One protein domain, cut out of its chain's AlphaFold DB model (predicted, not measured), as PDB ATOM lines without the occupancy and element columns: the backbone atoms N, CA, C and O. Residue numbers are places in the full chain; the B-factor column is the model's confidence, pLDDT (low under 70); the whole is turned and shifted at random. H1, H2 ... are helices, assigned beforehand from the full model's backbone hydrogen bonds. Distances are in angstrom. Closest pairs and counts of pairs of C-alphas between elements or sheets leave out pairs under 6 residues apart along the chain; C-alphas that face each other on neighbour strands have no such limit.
ATOM      1  N   LEU A   2      -4.159   9.752 -20.598       92.88
ATOM      2  CA  LEU A   2      -3.994  11.184 -20.372       92.88
ATOM      3  C   LEU A   2      -4.150  11.942 -21.690       92.88
ATOM      4  O   LEU A   2      -3.966  11.356 -22.760       92.88
ATOM      5  N   TYR A   3      -4.564  13.201 -21.603       91.19
ATOM      6  CA  TYR A   3      -4.522  14.091 -22.757       91.19
ATOM      7  C   TYR A   3      -3.065  14.438 -23.070       91.19
ATOM      8  O   TYR A   3      -2.229  14.447 -22.173       91.19
ATOM      9  N   GLU A   4      -2.753  14.675 -24.340       92.00
ATOM     10  CA  GLU A   4      -1.427  15.158 -24.725       92.00
ATOM     11  C   GLU A   4      -1.216  16.571 -24.169       92.00
ATOM     12  O   GLU A   4      -2.158  17.366 -24.098       92.00
ATOM     13  N   SER A   5       0.009  16.863 -23.739       92.25
ATOM     14  CA  SER A   5       0.366  18.144 -23.138       92.25
ATOM     15  C   SER A   5       1.813  18.493 -23.462       92.25
ATOM     16  O   SER A   5       2.719  17.703 -23.199       92.25
ATOM     17  N   ASP A   6       2.010  19.705 -23.977       92.75
ATOM     18  CA  ASP A   6       3.322  20.277 -24.306       92.75
ATOM     19  C   ASP A   6       3.983  20.973 -23.099       92.75
ATOM     20  O   ASP A   6       5.013  21.640 -23.228       92.75
ATOM     21  N   ILE A   7       3.365  20.890 -21.919       94.19
ATOM     22  CA  ILE A   7       3.843  21.542 -20.701       94.19
ATOM     23  C   ILE A   7       5.008  20.728 -20.124       94.19
ATOM     24  O   ILE A   7       4.890  19.525 -19.902       94.19
ATOM     25  N   ASP A   8       6.110  21.392 -19.768       95.56
ATOM     26  CA  ASP A   8       7.070  20.812 -18.822       95.56
ATOM     27  C   ASP A   8       6.451  20.859 -17.418       95.56
ATOM     28  O   ASP A   8       6.527  21.867 -16.707       95.56
ATOM     29  N   HIS A   9       5.735  19.792 -17.064       95.88
ATOM     30  CA  HIS A   9       4.924  19.718 -15.852       95.88
ATOM     31  C   HIS A   9       5.763  19.843 -14.574       95.88
ATOM     32  O   HIS A   9       5.353  20.519 -13.631       95.88
ATOM     33  N   GLU A  10       6.953  19.241 -14.549       95.81
ATOM     34  CA  GLU A  10       7.857  19.283 -13.397       95.81
ATOM     35  C   GLU A  10       8.430  20.686 -13.193       95.81
ATOM     36  O   GLU A  10       8.326  21.252 -12.098       95.81
ATOM     37  N   HIS A  11       8.963  21.288 -14.261       96.19
ATOM     38  CA  HIS A  11       9.467  22.656 -14.209       96.19
ATOM     39  C   HIS A  11       8.360  23.636 -13.816       96.19
ATOM     40  O   HIS A  11       8.529  24.419 -12.885       96.19
ATOM     41  N   THR A  12       7.205  23.554 -14.480       96.38
ATOM     42  CA  THR A  12       6.073  24.464 -14.264       96.38
ATOM     43  C   THR A  12       5.552  24.384 -12.829       96.38
ATOM     44  O   THR A  12       5.311  25.412 -12.195       96.38
ATOM     45  N   PHE A  13       5.414  23.176 -12.279       96.25
ATOM     46  CA  PHE A  13       5.017  22.989 -10.884       96.25
ATOM     47  C   PHE A  13       6.054  23.556  -9.912       96.25
ATOM     48  O   PHE A  13       5.700  24.235  -8.948       96.25
ATOM     49  N   SER A  14       7.339  23.311 -10.182       95.94
ATOM     50  CA  SER A  14       8.446  23.825  -9.377       95.94
ATOM     51  C   SER A  14       8.505  25.356  -9.390       95.94
ATOM     52  O   SER A  14       8.702  25.977  -8.349       95.94
ATOM     53  N   GLU A  15       8.319  25.975 -10.553       95.69
ATOM     54  CA  GLU A  15       8.301  27.428 -10.735       95.69
ATOM     55  C   GLU A  15       7.121  28.063  -9.991       95.69
ATOM     56  O   GLU A  15       7.320  28.948  -9.158       95.69
ATOM     57  N   LEU A  16       5.906  27.540 -10.192       95.81
ATOM     58  CA  LEU A  16       4.712  28.002  -9.481       95.81
ATOM     59  C   LEU A  16       4.858  27.866  -7.962       95.81
ATOM     60  O   LEU A  16       4.472  28.780  -7.235       95.81
ATOM     61  N   GLY A  17       5.459  26.773  -7.484       95.19
ATOM     62  CA  GLY A  17       5.697  26.526  -6.060       95.19
ATOM     63  C   GLY A  17       6.669  27.504  -5.388       95.19
ATOM     64  O   GLY A  17       6.681  27.588  -4.162       95.19
ATOM     65  N   ARG A  18       7.467  28.256  -6.159       96.44
ATOM     66  CA  ARG A  18       8.385  29.291  -5.641       96.44
ATOM     67  C   ARG A  18       7.757  30.681  -5.550       96.44
ATOM     68  O   ARG A  18       8.362  31.572  -4.963       96.44
ATOM     69  N   THR A  19       6.571  30.875  -6.118       96.12
ATOM     70  CA  THR A  19       5.896  32.179  -6.176       96.12
ATOM     71  C   THR A  19       4.756  32.251  -5.163       96.12
ATOM     72  O   THR A  19       4.138  31.240  -4.831       96.12
ATOM     73  N   THR A  20       4.452  33.451  -4.662       95.31
ATOM     74  CA  THR A  20       3.303  33.691  -3.769       95.31
ATOM     75  C   THR A  20       2.631  35.028  -4.089       95.31
ATOM     76  O   THR A  20       3.203  35.870  -4.780       95.31
ATOM     77  N   GLY A  21       1.402  35.230  -3.604       95.38
ATOM     78  CA  GLY A  21       0.673  36.491  -3.776       95.38
ATOM     79  C   GLY A  21       0.461  36.878  -5.245       95.38
ATOM     80  O   GLY A  21       0.188  36.025  -6.086       95.38
ATOM     81  N   GLU A  22       0.602  38.168  -5.552       96.06
ATOM     82  CA  GLU A  22       0.362  38.717  -6.897       96.06
ATOM     83  C   GLU A  22       1.296  38.134  -7.967       96.06
ATOM     84  O   GLU A  22       0.897  37.965  -9.119       96.06
ATOM     85  N   GLU A  23       2.534  37.796  -7.597       96.19
ATOM     86  CA  GLU A  23       3.483  37.171  -8.518       96.19
ATOM     87  C   GLU A  23       2.976  35.802  -8.984       96.19
ATOM     88  O   GLU A  23       2.993  35.516 -10.184       96.19
ATOM     89  N   HIS A  24       2.464  34.999  -8.046       96.12
ATOM     90  CA  HIS A  24       1.880  33.693  -8.340       96.12
ATOM     91  C   HIS A  24       0.664  33.817  -9.257       96.12
ATOM     92  O   HIS A  24       0.568  33.107 -10.254       96.12
ATOM     93  N   GLU A  25      -0.248  34.744  -8.951       95.19
ATOM     94  CA  GLU A  25      -1.444  34.974  -9.768       95.19
ATOM     95  C   GLU A  25      -1.079  35.378 -11.201       95.19
ATOM     96  O   GLU A  25      -1.647  34.856 -12.164       95.19
ATOM     97  N   ARG A  26      -0.087  36.262 -11.358       96.69
ATOM     98  CA  ARG A  26       0.382  36.706 -12.673       96.69
ATOM     99  C   ARG A  26       1.016  35.565 -13.467       96.69
ATOM    100  O   ARG A  26       0.701  35.410 -14.645       96.69
ATOM    101  N   LEU A  27       1.901  34.785 -12.843       96.56
ATOM    102  CA  LEU A  27       2.566  33.659 -13.498       96.56
ATOM    103  C   LEU A  27       1.557  32.567 -13.883       96.56
ATOM    104  O   LEU A  27       1.566  32.095 -15.019       96.56
ATOM    105  N   ALA A  28       0.647  32.209 -12.973       96.00
ATOM    106  CA  ALA A  28      -0.393  31.217 -13.227       96.00
ATOM    107  C   ALA A  28      -1.298  31.620 -14.403       96.00
ATOM    108  O   ALA A  28      -1.584  30.784 -15.262       96.00
ATOM    109  N   GLU A  29      -1.697  32.893 -14.490       96.31
ATOM    110  CA  GLU A  29      -2.501  33.383 -15.613       96.31
ATOM    111  C   GLU A  29      -1.706  33.373 -16.928       96.31
ATOM    112  O   GLU A  29      -2.224  32.924 -17.952       96.31
ATOM    113  N   GLN A  30      -0.435  33.793 -16.911       96.56
ATOM    114  CA  GLN A  30       0.434  33.754 -18.095       96.56
ATOM    115  C   GLN A  30       0.600  32.332 -18.640       96.56
ATOM    116  O   GLN A  30       0.433  32.112 -19.840       96.56
ATOM    117  N   LEU A  31       0.895  31.364 -17.770       96.38
ATOM    118  CA  LEU A  31       1.079  29.963 -18.153       96.38
ATOM    119  C   LEU A  31      -0.223  29.353 -18.666       96.38
ATOM    120  O   LEU A  31      -0.245  28.744 -19.734       96.38
ATOM    121  N   ARG A  32      -1.331  29.571 -17.952       95.31
ATOM    122  CA  ARG A  32      -2.645  29.088 -18.369       95.31
ATOM    123  C   ARG A  32      -3.008  29.569 -19.775       95.31
ATOM    124  O   ARG A  32      -3.486  28.773 -20.581       95.31
ATOM    125  N   VAL A  33      -2.806  30.859 -20.054       95.19
ATOM    126  CA  VAL A  33      -3.082  31.456 -21.369       95.19
ATOM    127  C   VAL A  33      -2.129  30.904 -22.425       95.19
ATOM    128  O   VAL A  33      -2.586  30.521 -23.500       95.19
ATOM    129  N   ARG A  34      -0.830  30.805 -22.112       95.44
ATOM    130  CA  ARG A  34       0.192  30.242 -23.007       95.44
ATOM    131  C   ARG A  34      -0.157  28.825 -23.462       95.44
ATOM    132  O   ARG A  34       0.017  28.519 -24.636       95.44
ATOM    133  N   TYR A  35      -0.660  27.996 -22.552       94.69
ATOM    134  CA  TYR A  35      -1.022  26.604 -22.824       94.69
ATOM    135  C   TYR A  35      -2.510  26.411 -23.170       94.69
ATOM    136  O   TYR A  35      -3.005  25.290 -23.186       94.69
ATOM    137  N   GLY A  36      -3.252  27.491 -23.446       93.00
ATOM    138  CA  GLY A  36      -4.604  27.409 -24.008       93.00
ATOM    139  C   GLY A  36      -5.694  26.882 -23.065       93.00
ATOM    140  O   GLY A  36      -6.777  26.514 -23.518       93.00
ATOM    141  N   HIS A  37      -5.462  26.859 -21.753       93.69
ATOM    142  CA  HIS A  37      -6.458  26.371 -20.800       93.69
ATOM    143  C   HIS A  37      -7.547  27.422 -20.540       93.69
ATOM    144  O   HIS A  37      -7.218  28.571 -20.252       93.69
ATOM    145  N   PRO A  38      -8.847  27.070 -20.541       90.50
ATOM    146  CA  PRO A  38      -9.946  28.034 -20.403       90.50
ATOM    147  C   PRO A  38     -10.061  28.692 -19.023       90.50
ATOM    148  O   PRO A  38     -10.584  29.803 -18.922       90.50
ATOM    149  N   ASN A  39      -9.582  28.042 -17.959       90.56
ATOM    150  CA  ASN A  39      -9.523  28.609 -16.608       90.56
ATOM    151  C   ASN A  39      -8.440  27.929 -15.748       90.56
ATOM    152  O   ASN A  39      -7.898  26.885 -16.122       90.56
ATOM    153  N   HIS A  40      -8.092  28.549 -14.615       92.62
ATOM    154  CA  HIS A  40      -7.029  28.051 -13.735       92.62
ATOM    155  C   HIS A  40      -7.285  26.612 -13.288       92.62
ATOM    156  O   HIS A  40      -6.350  25.831 -13.208       92.62
ATOM    157  N   TYR A  41      -8.548  26.238 -13.073       90.50
ATOM    158  CA  TYR A  41      -8.921  24.877 -12.699       90.50
ATOM    159  C   TYR A  41      -8.503  23.846 -13.758       90.50
ATOM    160  O   TYR A  41      -7.873  22.851 -13.424       90.50
ATOM    161  N   THR A  42      -8.797  24.087 -15.038       93.00
ATOM    162  CA  THR A  42      -8.409  23.157 -16.115       93.00
ATOM    163  C   THR A  42      -6.894  23.033 -16.267       93.00
ATOM    164  O   THR A  42      -6.403  21.936 -16.510       93.00
ATOM    165  N   PHE A  43      -6.159  24.131 -16.068       95.75
ATOM    166  CA  PHE A  43      -4.697  24.132 -16.105       95.75
ATOM    167  C   PHE A  43      -4.102  23.352 -14.934       95.75
ATOM    168  O   PHE A  43      -3.305  22.442 -15.136       95.75
ATOM    169  N   THR A  44      -4.538  23.640 -13.704       95.44
ATOM    170  CA  THR A  44      -4.003  22.955 -12.522       95.44
ATOM    171  C   THR A  44      -4.377  21.478 -12.483       95.44
ATOM    172  O   THR A  44      -3.578  20.672 -12.015       95.44
ATOM    173  N   LYS A  45      -5.553  21.092 -12.996       96.06
ATOM    174  CA  LYS A  45      -5.935  19.678 -13.120       96.06
ATOM    175  C   LYS A  45      -5.119  18.940 -14.173       96.06
ATOM    176  O   LYS A  45      -4.665  17.844 -13.873       96.06
ATOM    177  N   CYS A  46      -4.872  19.541 -15.336       96.38
ATOM    178  CA  CYS A  46      -3.962  18.965 -16.328       96.38
ATOM    179  C   CYS A  46      -2.561  18.762 -15.732       96.38
ATOM    180  O   CYS A  46      -2.049  17.647 -15.742       96.38
ATOM    181  N   LEU A  47      -2.007  19.799 -15.093       96.88
ATOM    182  CA  LEU A  47      -0.714  19.722 -14.417       96.88
ATOM    183  C   LEU A  47      -0.667  18.589 -13.382       96.88
ATOM    184  O   LEU A  47       0.265  17.793 -13.377       96.88
ATOM    185  N   ALA A  48      -1.690  18.485 -12.532       97.38
ATOM    186  CA  ALA A  48      -1.766  17.449 -11.508       97.38
ATOM    187  C   ALA A  48      -1.818  16.032 -12.097       97.38
ATOM    188  O   ALA A  48      -1.149  15.144 -11.582       97.38
ATOM    189  N   GLU A  49      -2.590  15.809 -13.160       97.81
ATOM    190  CA  GLU A  49      -2.709  14.488 -13.781       97.81
ATOM    191  C   GLU A  49      -1.375  13.997 -14.359       97.81
ATOM    192  O   GLU A  49      -1.009  12.845 -14.139       97.81
ATOM    193  N   HIS A  50      -0.619  14.870 -15.029       97.50
ATOM    194  CA  HIS A  50       0.701  14.514 -15.561       97.50
ATOM    195  C   HIS A  50       1.765  14.346 -14.472       97.50
ATOM    196  O   HIS A  50       2.634  13.491 -14.599       97.50
ATOM    197  N   LEU A  51       1.690  15.114 -13.381       97.25
ATOM    198  CA  LEU A  51       2.560  14.894 -12.221       97.25
ATOM    199  C   LEU A  51       2.240  13.579 -11.503       97.25
ATOM    200  O   LEU A  51       3.133  12.957 -10.941       97.25
ATOM    201  N   ILE A  52       0.973  13.155 -11.483       97.25
ATOM    202  CA  ILE A  52       0.595  11.838 -10.958       97.25
ATOM    203  C   ILE A  52       1.182  10.746 -11.858       97.25
ATOM    204  O   ILE A  52       1.776   9.806 -11.343       97.25
ATOM    205  N   ASP A  53       1.082  10.901 -13.178       96.06
ATOM    206  CA  ASP A  53       1.670   9.975 -14.154       96.06
ATOM    207  C   ASP A  53       3.181   9.805 -13.979       96.06
ATOM    208  O   ASP A  53       3.679   8.685 -13.916       96.06
ATOM    209  N   SER A  54       3.914  10.907 -13.803       95.06
ATOM    210  CA  SER A  54       5.366  10.845 -13.627       95.06
ATOM    211  C   SER A  54       5.804  10.339 -12.247       95.06
ATOM    212  O   SER A  54       6.948   9.910 -12.097       95.06
ATOM    213  N   ARG A  55       4.933  10.395 -11.226       96.25
ATOM    214  CA  ARG A  55       5.306  10.146  -9.820       96.25
ATOM    215  C   ARG A  55       4.592   8.973  -9.148       96.25
ATOM    216  O   ARG A  55       4.915   8.690  -7.997       96.25
ATOM    217  N   HIS A  56       3.640   8.292  -9.794       95.62
ATOM    218  CA  HIS A  56       2.852   7.251  -9.115       95.62
ATOM    219  C   HIS A  56       3.674   6.015  -8.706       95.62
ATOM    220  O   HIS A  56       3.283   5.310  -7.775       95.62
TER     221      HIS A  56
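Overview. This is residues 2 to 56 of the 360 residues of the protein "Fatty acyl-CoA reductase" of Vitrella brassicaformis (UniProt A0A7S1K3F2). The longest helix, H3, and H2 make an L, the end of H2 meeting the beginning of H3, and H1 spans its opening from H2 to H3. The 55 printed residues, with three named helices in the order H1, H2, H3 and no named strand, are all helix in class and compact, with a radius of gyration of the C-alphas of 10.8 A and spans of 31 by 22 by 16 A.

Arrangement. Start at H3, residues 40 to 55. Its residues 40 to 43 touch residues 28 to 32 of H2, residues 21 to 34, about perpendicular at 83 degrees; the closest C-alphas, of Arg 32 and Phe 43, are 5.8 A apart. With residues 47 to 51, H3 touches H1, residues 9 to 17, at a steep tilt of 58 degrees, opposite ways; the closest C-alphas, of His 9 and Leu 47, are 5.8 A apart. H1 and H2, a helical hairpin, only just touch, with 3 pairs of C-alphas within 8 A, at a shallow tilt of 25 degrees, opposite ways; the closest are Leu 16 and His 24, 6.5 A. In H1, H2 and H3 every O i to N i+4 pair is within hydrogen-bond range.

Along the chain. Find C-alpha 40 at (-7.029, 28.051, -13.735); H3 runs 22.1 A to C-alpha 55 at (5.306, 10.146, -9.820). H2 measures 20.2 A and H1 12.0 A.

Size, cuts and confidence. The C-alphas farthest apart, of Glu 22 and His 56, are 31.6 A apart. Both links are tight, the printed part has no cut, and no printed residue is under 70 in pLDDT.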